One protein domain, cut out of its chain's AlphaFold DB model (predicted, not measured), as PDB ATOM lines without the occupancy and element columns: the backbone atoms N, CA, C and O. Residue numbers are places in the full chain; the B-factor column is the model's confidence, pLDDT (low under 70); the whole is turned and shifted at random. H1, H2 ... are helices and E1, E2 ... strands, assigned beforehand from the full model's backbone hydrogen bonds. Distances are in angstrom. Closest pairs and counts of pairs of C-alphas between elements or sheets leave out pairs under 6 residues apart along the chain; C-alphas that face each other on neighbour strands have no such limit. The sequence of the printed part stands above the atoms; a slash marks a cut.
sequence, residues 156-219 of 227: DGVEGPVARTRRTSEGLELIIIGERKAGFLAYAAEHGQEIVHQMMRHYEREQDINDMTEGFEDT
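AT A GLANCE: This is residues 156 to 219 of the 227 residues of an uncharacterized protein of Palleronia abyssalis (UniProt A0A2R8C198). A single long helix, H2, sticks out as a free arm from a small, loose head that holds a two-stranded hairpin, E1 and E2, and the short helix H1. H1 and H2 make a corner where H1 ends and H2 begins, about perpendicular to each other, while the hairpin lies apart from the arm and its tip, residues 167 to 172, stands free. The printed part has 64 residues, with two named strands and then two named helices in the order E1, E2, H1, H2; the sheet has the order E1 - E2, antiparallel, and the class is mixed, helices and strands. The whole is only just extended, close to loose, with a radius of gyration of the C-alphas of 16.5 A, and it is elongated, spanning 51 by 30 by 23 A, with the arm H2 making most of the length.

IN THESE COORDINATES: Start at Asp 156 and go on to C-alpha 163 at (380.189, 93.101, 171.279), where E1 begins; it covers residues 163 to 167 and is 13.4 A long from first to last C-alpha. Next look at residues 172 to 176, which are E2, 12.9 A long. Residues 184 to 190 are H1, 9.8 A long. Then find C-alpha 192 at (377.206, 106.052, 178.228); from there H2 runs through residues 192 to 217 over 38.3 A, to C-alpha 217 at (403.483, 111.703, 150.895).

HOW THE PARTS SIT: Begin with the sheet, where E1 and E2 form a hairpin over a tight link of 4 residues, antiparallel at 164 degrees between their directions. The C-alphas of Ala 163 and Ile 176 face each other at 4.2 A. Look across the pair for N 164 and O 175, 2.8 A apart, and N 166 and O 173, 2.9 A apart, both within hydrogen-bond range. From E2 a short link of 7 residues leads to H1; their closest C-alphas, those of Ile 176 and Leu 185, are 7.8 A apart. One residue, His 191, is the tight link from H1 to H2. These two helices are close but not clearly touching, with the C-alphas of Ala 188 and Ile 195 closest at 7.7 A, and their lines stand about perpendicular at 85 degrees. E1 is apart from H1, and both strands are apart from H2. In H1 every O i to N i+4 pair is within hydrogen-bond range; in H2 it is 20 of 22.

THE WHOLE: The two C-alphas farthest apart are those of Ala 182 and Thr 219, at 51.8 A. Residues 189 to 219, of which 192 to 217 belong to H2, stand free. The printed part has no cut, and no link between its named elements is long. Read the B-factor column for the model's confidence: the mean pLDDT of the printed part is 78.1, and it is under 70 at residue 169 and at residues 209 to 219.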
ATOM      1  N   ASP A 156     391.366  91.187 172.541       78.06
ATOM      2  CA  ASP A 156     392.485  90.282 172.776       78.06
ATOM      3  C   ASP A 156     392.431  89.681 174.184       78.06
ATOM      4  O   ASP A 156     392.219  90.368 175.184       78.06
ATOM      5  N   GLY A 157     392.610  88.361 174.255       77.69
ATOM      6  CA  GLY A 157     392.542  87.613 175.509       77.69
ATOM      7  C   GLY A 157     391.127  87.293 176.004       77.69
ATOM      8  O   GLY A 157     391.001  86.704 177.077       77.69
ATOM      9  N   VAL A 158     390.069  87.622 175.250       78.69
ATOM     10  CA  VAL A 158     388.684  87.238 175.575       78.69
ATOM     11  C   VAL A 158     388.148  86.225 174.566       78.69
ATOM     12  O   VAL A 158     388.212  86.433 173.357       78.69
ATOM     13  N   GLU A 159     387.588  85.120 175.063       80.38
ATOM     14  CA  GLU A 159     386.998  84.092 174.207       80.38
ATOM     15  C   GLU A 159     385.641  84.542 173.630       80.38
ATOM     16  O   GLU A 159     384.693  84.905 174.348       80.38
ATOM     17  N   GLY A 160     385.558  84.490 172.299       80.75
ATOM     18  CA  GLY A 160     384.377  84.857 171.525       80.75
ATOM     19  C   GLY A 160     384.145  86.369 171.402       80.75
ATOM     20  O   GLY A 160     384.894  87.178 171.951       80.75
ATOM     21  N   PRO A 161     383.092  86.775 170.672       84.75
ATOM     22  CA  PRO A 161     382.781  88.183 170.484       84.75
ATOM     23  C   PRO A 161     382.299  88.811 171.796       84.75
ATOM     24  O   PRO A 161     381.463  88.244 172.512       84.75
ATOM     25  N   VAL A 162     382.826  89.996 172.096       86.38
ATOM     26  CA  VAL A 162     382.467  90.789 173.282       86.38
ATOM     27  C   VAL A 162     381.397  91.827 172.980       86.38
ATOM     28  O   VAL A 162     380.677  92.241 173.885       86.38
ATOM     29  N   ALA A 163     381.260  92.227 171.718       87.44
ATOM     30  CA  ALA A 163     380.189  93.101 171.279       87.44
ATOM     31  C   ALA A 163     379.821  92.849 169.814       87.44
ATOM     32  O   ALA A 163     380.538  92.166 169.087       87.44
ATOM     33  N   ARG A 164     378.690  93.403 169.383       89.50
ATOM     34  CA  ARG A 164     378.245  93.455 167.991       89.50
ATOM     35  C   ARG A 164     377.844  94.862 167.637       89.50
ATOM     36  O   ARG A 164     377.095  95.477 168.390       89.50
ATOM     37  N   THR A 165     378.252  95.327 166.467       89.44
ATOM     38  CA  THR A 165     377.695  96.548 165.888       89.44
ATOM     39  C   THR A 165     376.723  96.223 164.777       89.44
ATOM     40  O   THR A 165     376.996  95.342 163.963       89.44
ATOM     41  N   ARG A 166     375.625  96.970 164.705       85.00
ATOM     42  CA  ARG A 166     374.685  96.955 163.588       85.00
ATOM     43  C   ARG A 166     374.442  98.388 163.139       85.00
ATOM     44  O   ARG A 166     373.937  99.202 163.905       85.00
ATOM     45  N   ARG A 167     374.761  98.693 161.883       77.00
ATOM     46  CA  ARG A 167     374.392  99.979 161.285       77.00
ATOM     47  C   ARG A 167     372.930  99.942 160.846       77.00
ATOM     48  O   ARG A 167     372.520  99.018 160.145       77.00
ATOM     49  N   THR A 168     372.159 100.934 161.264       78.88
ATOM     50  CA  THR A 168     370.755 101.134 160.896       78.88
ATOM     51  C   THR A 168     370.598 102.485 160.192       78.88
ATOM     52  O   THR A 168     371.564 103.233 160.032       78.88
ATOM     53  N   SER A 169     369.386 102.806 159.736       67.12
ATOM     54  CA  SER A 169     369.064 104.138 159.207       67.12
ATOM     55  C   SER A 169     369.071 105.234 160.279       67.12
ATOM     56  O   SER A 169     369.162 106.405 159.934       67.12
ATOM     57  N   GLU A 170     368.970 104.863 161.559       72.31
ATOM     58  CA  GLU A 170     368.905 105.791 162.697       72.31
ATOM     59  C   GLU A 170     370.267 105.986 163.382       72.31
ATOM     60  O   GLU A 170     370.447 106.940 164.133       72.31
ATOM     61  N   GLY A 171     371.245 105.111 163.121       73.44
ATOM     62  CA  GLY A 171     372.579 105.222 163.702       73.44
ATOM     63  C   GLY A 171     373.343 103.902 163.746       73.44
ATOM     64  O   GLY A 171     373.157 103.013 162.913       73.44
ATOM     65  N   LEU A 172     374.244 103.785 164.721       83.44
ATOM     66  CA  LEU A 172     374.996 102.567 165.010       83.44
ATOM     67  C   LEU A 172     374.488 101.969 166.325       83.44
ATOM     68  O   LEU A 172     374.646 102.574 167.382       83.44
ATOM     69  N   GLU A 173     373.909 100.774 166.272       87.25
ATOM     70  CA  GLU A 173     373.611  99.989 167.470       87.25
ATOM     71  C   GLU A 173     374.872  99.234 167.897       87.25
ATOM     72  O   GLU A 173     375.477  98.536 167.083       87.25
ATOM     73  N   LEU A 174     375.242  99.333 169.175       87.69
ATOM     74  CA  LEU A 174     376.284  98.523 169.803       87.69
ATOM     75  C   LEU A 174     375.645  97.631 170.871       87.69
ATOM     76  O   LEU A 174     375.038  98.121 171.818       87.69
ATOM     77  N   ILE A 175     375.808  96.319 170.734       88.56
ATOM     78  CA  ILE A 175     375.324  95.321 171.689       88.56
ATOM     79  C   ILE A 175     376.533  94.695 172.367       88.56
ATOM     80  O   ILE A 175     377.294  93.988 171.716       88.56
ATOM     81  N   ILE A 176     376.689  94.902 173.672       87.56
ATOM     82  CA  ILE A 176     377.715  94.220 174.471       87.56
ATOM     83  C   ILE A 176     377.193  92.821 174.827       87.56
ATOM     84  O   ILE A 176     376.099  92.672 175.372       87.56
ATOM     85  N   ILE A 177     377.949  91.779 174.478       84.31
ATOM     86  CA  ILE A 177     377.514  90.385 174.590       84.31
ATOM     87  C   ILE A 177     377.894  89.824 175.960       84.31
ATOM     88  O   ILE A 177     379.053  89.500 176.230       84.31
ATOM     89  N   GLY A 178     376.874  89.597 176.785       78.06
ATOM     90  CA  GLY A 178     377.013  88.972 178.097       78.06
ATOM     91  C   GLY A 178     377.773  89.832 179.107       78.06
ATOM     92  O   GLY A 178     378.301  90.899 178.802       78.06
ATOM     93  N   GLU A 179     377.840  89.349 180.341       75.31
ATOM     94  CA  GLU A 179     378.551  90.025 181.422       75.31
ATOM     95  C   GLU A 179     379.912  89.356 181.636       75.31
ATOM     96  O   GLU A 179     380.069  88.436 182.433       75.31
ATOM     97  N   ARG A 180     380.911  89.788 180.857       72.88
ATOM     98  CA  ARG A 180     382.277  89.236 180.929       72.88
ATOM     99  C   ARG A 180     383.038  89.683 182.184       72.88
ATOM    100  O   ARG A 180     383.958  89.002 182.624       72.88
ATOM    101  N   LYS A 181     382.640  90.817 182.767       77.19
ATOM    102  CA  LYS A 181     383.131  91.344 184.042       77.19
ATOM    103  C   LYS A 181     381.933  91.818 184.858       77.19
ATOM    104  O   LYS A 181     381.141  92.615 184.357       77.19
ATOM    105  N   ALA A 182     381.817  91.336 186.093       84.00
ATOM    106  CA  ALA A 182     380.720  91.701 186.983       84.00
ATOM    107  C   ALA A 182     380.610  93.227 187.132       84.00
ATOM    108  O   ALA A 182     381.611  93.910 187.362       84.00
ATOM    109  N   GLY A 183     379.399  93.754 186.968       84.19
ATOM    110  CA  GLY A 183     379.079  95.175 187.056       84.19
ATOM    111  C   GLY A 183     379.428  95.996 185.812       84.19
ATOM    112  O   GLY A 183     379.085  97.173 185.760       84.19
ATOM    113  N   PHE A 184     380.066  95.415 184.791       83.81
ATOM    114  CA  PHE A 184     380.468  96.170 183.599       83.81
ATOM    115  C   PHE A 184     379.276  96.677 182.787       83.81
ATOM    116  O   PHE A 184     379.299  97.813 182.325       83.81
ATOM    117  N   LEU A 185     378.217  95.873 182.642       85.94
ATOM    118  CA  LEU A 185     377.021  96.297 181.907       85.94
ATOM    119  C   LEU A 185     376.299  97.449 182.619       85.94
ATOM    120  O   LEU A 185     375.856  98.388 181.964       85.94
ATOM    121  N   ALA A 186     376.239  97.406 183.954       88.31
ATOM    122  CA  ALA A 186     375.682  98.489 184.761       88.31
ATOM    123  C   ALA A 186     376.529  99.765 184.646       88.31
ATOM    124  O   ALA A 186     375.992 100.836 184.374       88.31
ATOM    125  N   TYR A 187     377.854  99.631 184.753       87.62
ATOM    126  CA  TYR A 187     378.788 100.735 184.542       87.62
ATOM    127  C   TYR A 187     378.618 101.367 183.153       87.62
ATOM    128  O   TYR A 187     378.476 102.582 183.054       87.62
ATOM    129  N   ALA A 188     378.586 100.558 182.090       86.75
ATOM    130  CA  ALA A 188     378.455 101.043 180.718       86.75
ATOM    131  C   ALA A 188     377.121 101.765 180.476       86.75
ATOM    132  O   ALA A 188     377.097 102.793 179.802       86.75
ATOM    133  N   ALA A 189     376.026 101.261 181.056       85.69
ATOM    134  CA  ALA A 189     374.719 101.906 180.979       85.69
ATOM    135  C   ALA A 189     374.694 103.266 181.699       85.69
ATOM    136  O   ALA A 189     374.094 104.214 181.201       85.69
ATOM    137  N   GLU A 190     375.369 103.377 182.845       93.00
ATOM    138  CA  GLU A 190     375.444 104.616 183.628       93.00
ATOM    139  C   GLU A 190     376.410 105.648 183.019       93.00
ATOM    140  O   GLU A 190     376.171 106.851 183.099       93.00
ATOM    141  N   HIS A 191     377.477 105.196 182.354       91.62
ATOM    142  CA  HIS A 191     378.559 106.048 181.843       91.62
ATOM    143  C   HIS A 191     378.512 106.246 180.319       91.62
ATOM    144  O   HIS A 191     379.514 106.619 179.706       91.62
ATOM    145  N   GLY A 192     377.354 106.024 179.687       84.94
ATOM    146  CA  GLY A 192     377.206 106.052 178.228       84.94
ATOM    147  C   GLY A 192     377.704 107.344 177.565       84.94
ATOM    148  O   GLY A 192     378.370 107.286 176.534       84.94
ATOM    149  N   GLN A 193     377.463 108.506 178.181       86.75
ATOM    150  CA  GLN A 193     377.937 109.795 177.659       86.75
ATOM    151  C   GLN A 193     379.470 109.868 177.583       86.75
ATOM    152  O   GLN A 193     380.016 110.330 176.584       86.75
ATOM    153  N   GLU A 194     380.173 109.390 178.613       87.38
ATOM    154  CA  GLU A 194     381.639 109.400 178.635       87.38
ATOM    155  C   GLU A 194     382.211 108.446 177.583       87.38
ATOM    156  O   GLU A 194     383.163 108.793 176.889       87.38
ATOM    157  N   ILE A 195     381.591 107.275 177.411       87.44
ATOM    158  CA  ILE A 195     381.987 106.302 176.386       87.44
ATOM    159  C   ILE A 195     381.890 106.934 174.992       87.44
ATOM    160  O   ILE A 195     382.851 106.887 174.222       87.44
ATOM    161  N   VAL A 196     380.768 107.593 174.683       84.94
ATOM    162  CA  VAL A 196     380.571 108.284 173.399       84.94
ATOM    163  C   VAL A 196     381.590 109.414 173.213       84.94
ATOM    164  O   VAL A 196     382.207 109.514 172.153       84.94
ATOM    165  N   HIS A 197     381.840 110.225 174.246       87.12
ATOM    166  CA  HIS A 197     382.849 111.287 174.192       87.12
ATOM    167  C   HIS A 197     384.272 110.763 173.964       87.12
ATOM    168  O   HIS A 197     385.068 111.404 173.278       87.12
ATOM    169  N   GLN A 198     384.636 109.627 174.559       86.56
ATOM    170  CA  GLN A 198     385.946 109.016 174.337       86.56
ATOM    171  C   GLN A 198     386.086 108.489 172.910       86.56
ATOM    172  O   GLN A 198     387.133 108.701 172.300       86.56
ATOM    173  N   MET A 199     385.034 107.871 172.363       84.88
ATOM    174  CA  MET A 199     385.015 107.402 170.975       84.88
ATOM    175  C   MET A 199     385.176 108.556 169.979       84.88
ATOM    176  O   MET A 199     386.011 108.462 169.085       84.88
ATOM    177  N   MET A 200     384.444 109.662 170.157       80.81
ATOM    178  CA  MET A 200     384.573 110.841 169.285       80.81
ATOM    179  C   MET A 200     385.982 111.437 169.343       80.81
ATOM    180  O   MET A 200     386.606 111.626 168.305       80.81
ATOM    181  N   ARG A 201     386.536 111.624 170.552       86.81
ATOM    182  CA  ARG A 201     387.911 112.128 170.725       86.81
ATOM    183  C   ARG A 201     388.974 111.213 170.119       86.81
ATOM    184  O   ARG A 201     390.054 111.683 169.775       86.81
ATOM    185  N   HIS A 202     388.731 109.902 170.089       84.31
ATOM    186  CA  HIS A 202     389.634 108.956 169.438       84.31
ATOM    187  C   HIS A 202     389.585 109.115 167.921       84.31
ATOM    188  O   HIS A 202     390.635 109.229 167.301       84.31
ATOM    189  N   TYR A 203     388.377 109.184 167.357       78.56
ATOM    190  CA  TYR A 203     388.171 109.375 165.925       78.56
ATOM    191  C   TYR A 203     388.806 110.674 165.423       78.56
ATOM    192  O   TYR A 203     389.565 110.636 164.465       78.56
ATOM    193  N   GLU A 204     388.568 111.800 166.102       79.69
ATOM    194  CA  GLU A 204     389.177 113.092 165.751       79.69
ATOM    195  C   GLU A 204     390.707 113.001 165.723       79.69
ATOM    196  O   GLU A 204     391.328 113.388 164.740       79.69
ATOM    197  N   ARG A 205     391.317 112.380 166.743       80.81
ATOM    198  CA  ARG A 205     392.771 112.163 166.773       80.81
ATOM    199  C   ARG A 205     393.275 111.287 165.629       80.81
ATOM    200  O   ARG A 205     394.361 111.540 165.125       80.81
ATOM    201  N   GLU A 206     392.541 110.246 165.251       74.75
ATOM    202  CA  GLU A 206     392.927 109.386 164.127       74.75
ATOM    203  C   GLU A 206     392.803 110.101 162.780       74.75
ATOM    204  O   GLU A 206     393.660 109.903 161.925       74.75
ATOM    205  N   GLN A 207     391.779 110.940 162.592       74.50
ATOM    206  CA  GLN A 207     391.641 111.759 161.384       74.50
ATOM    207  C   GLN A 207     392.744 112.815 161.300       74.50
ATOM    208  O   GLN A 207     393.394 112.909 160.267       74.50
ATOM    209  N   ASP A 208     393.038 113.516 162.399       71.94
ATOM    210  CA  ASP A 208     394.126 114.500 162.450       71.94
ATOM    211  C   ASP A 208     395.485 113.861 162.111       71.94
ATOM    212  O   ASP A 208     396.297 114.442 161.394       71.94
ATOM    213  N   ILE A 209     395.744 112.645 162.606       67.25
ATOM    214  CA  ILE A 209     396.967 111.898 162.278       67.25
ATOM    215  C   ILE A 209     396.985 111.502 160.797       67.25
ATOM    216  O   ILE A 209     398.029 111.641 160.164       67.25
ATOM    217  N   ASN A 210     395.859 111.034 160.249       57.62
ATOM    218  CA  ASN A 210     395.773 110.614 158.851       57.62
ATOM    219  C   ASN A 210     395.969 111.796 157.881       57.62
ATOM    220  O   ASN A 210     396.769 111.694 156.950       57.62
ATOM    221  N   ASP A 211     395.332 112.934 158.165       63.81
ATOM    222  CA  ASP A 211     395.478 114.187 157.415       63.81
ATOM    223  C   ASP A 211     396.923 114.711 157.474       63.81
ATOM    224  O   ASP A 211     397.458 115.224 156.489       63.81
ATOM    225  N   MET A 212     397.600 114.548 158.617       59.91
ATOM    226  CA  MET A 212     399.019 114.881 158.732       59.91
ATOM    227  C   MET A 212     399.907 113.939 157.914       59.91
ATOM    228  O   MET A 212     400.883 114.414 157.343       59.91
ATOM    229  N   THR A 213     399.610 112.637 157.838       59.72
ATOM    230  CA  THR A 213     400.418 111.672 157.070       59.72
ATOM    231  C   THR A 213     400.238 111.786 155.556       59.72
ATOM    232  O   THR A 213     401.235 111.691 154.843       59.72
ATOM    233  N   GLU A 214     399.031 112.079 155.061       55.50
ATOM    234  CA  GLU A 214     398.793 112.333 153.627       55.50
ATOM    235  C   GLU A 214     399.537 113.594 153.145       55.50
ATOM    236  O   GLU A 214     400.082 113.620 152.044       55.50
ATOM    237  N   GLY A 215     399.686 114.607 154.007       51.88
ATOM    238  CA  GLY A 215     400.474 115.809 153.709       51.88
ATOM    239  C   GLY A 215     401.993 115.595 153.593       51.88
ATOM    240  O   GLY A 215     402.686 116.483 153.094       51.88
ATOM    241  N   PHE A 216     402.531 114.450 154.036       50.19
ATOM    242  CA  PHE A 216     403.955 114.118 153.884       50.19
ATOM    243  C   PHE A 216     404.250 113.279 152.633       50.19
ATOM    244  O   PHE A 216     405.359 113.388 152.104       50.19
ATOM    245  N   GLU A 217     403.290 112.504 152.117       50.66
ATOM    246  CA  GLU A 217     403.483 111.703 150.895       50.66
ATOM    247  C   GLU A 217     403.563 112.572 149.625       50.66
ATOM    248  O   GLU A 217     404.322 112.248 148.714       50.66
ATOM    249  N   ASP A 218     402.922 113.746 149.613       49.34
ATOM    250  CA  ASP A 218     402.969 114.698 148.486       49.34
ATOM    251  C   ASP A 218     404.308 115.460 148.350       49.34
ATOM    252  O   ASP A 218     404.542 116.159 147.360       49.34
ATOM    253  N   THR A 219     405.223 115.348 149.321       47.59
ATOM    254  CA  THR A 219     406.501 116.093 149.295       47.59
ATOM    255  C   THR A 219     407.716 115.283 148.844       47.59
ATOM    256  O   THR A 219     408.758 115.882 148.564       47.59
TER     257      THR A 219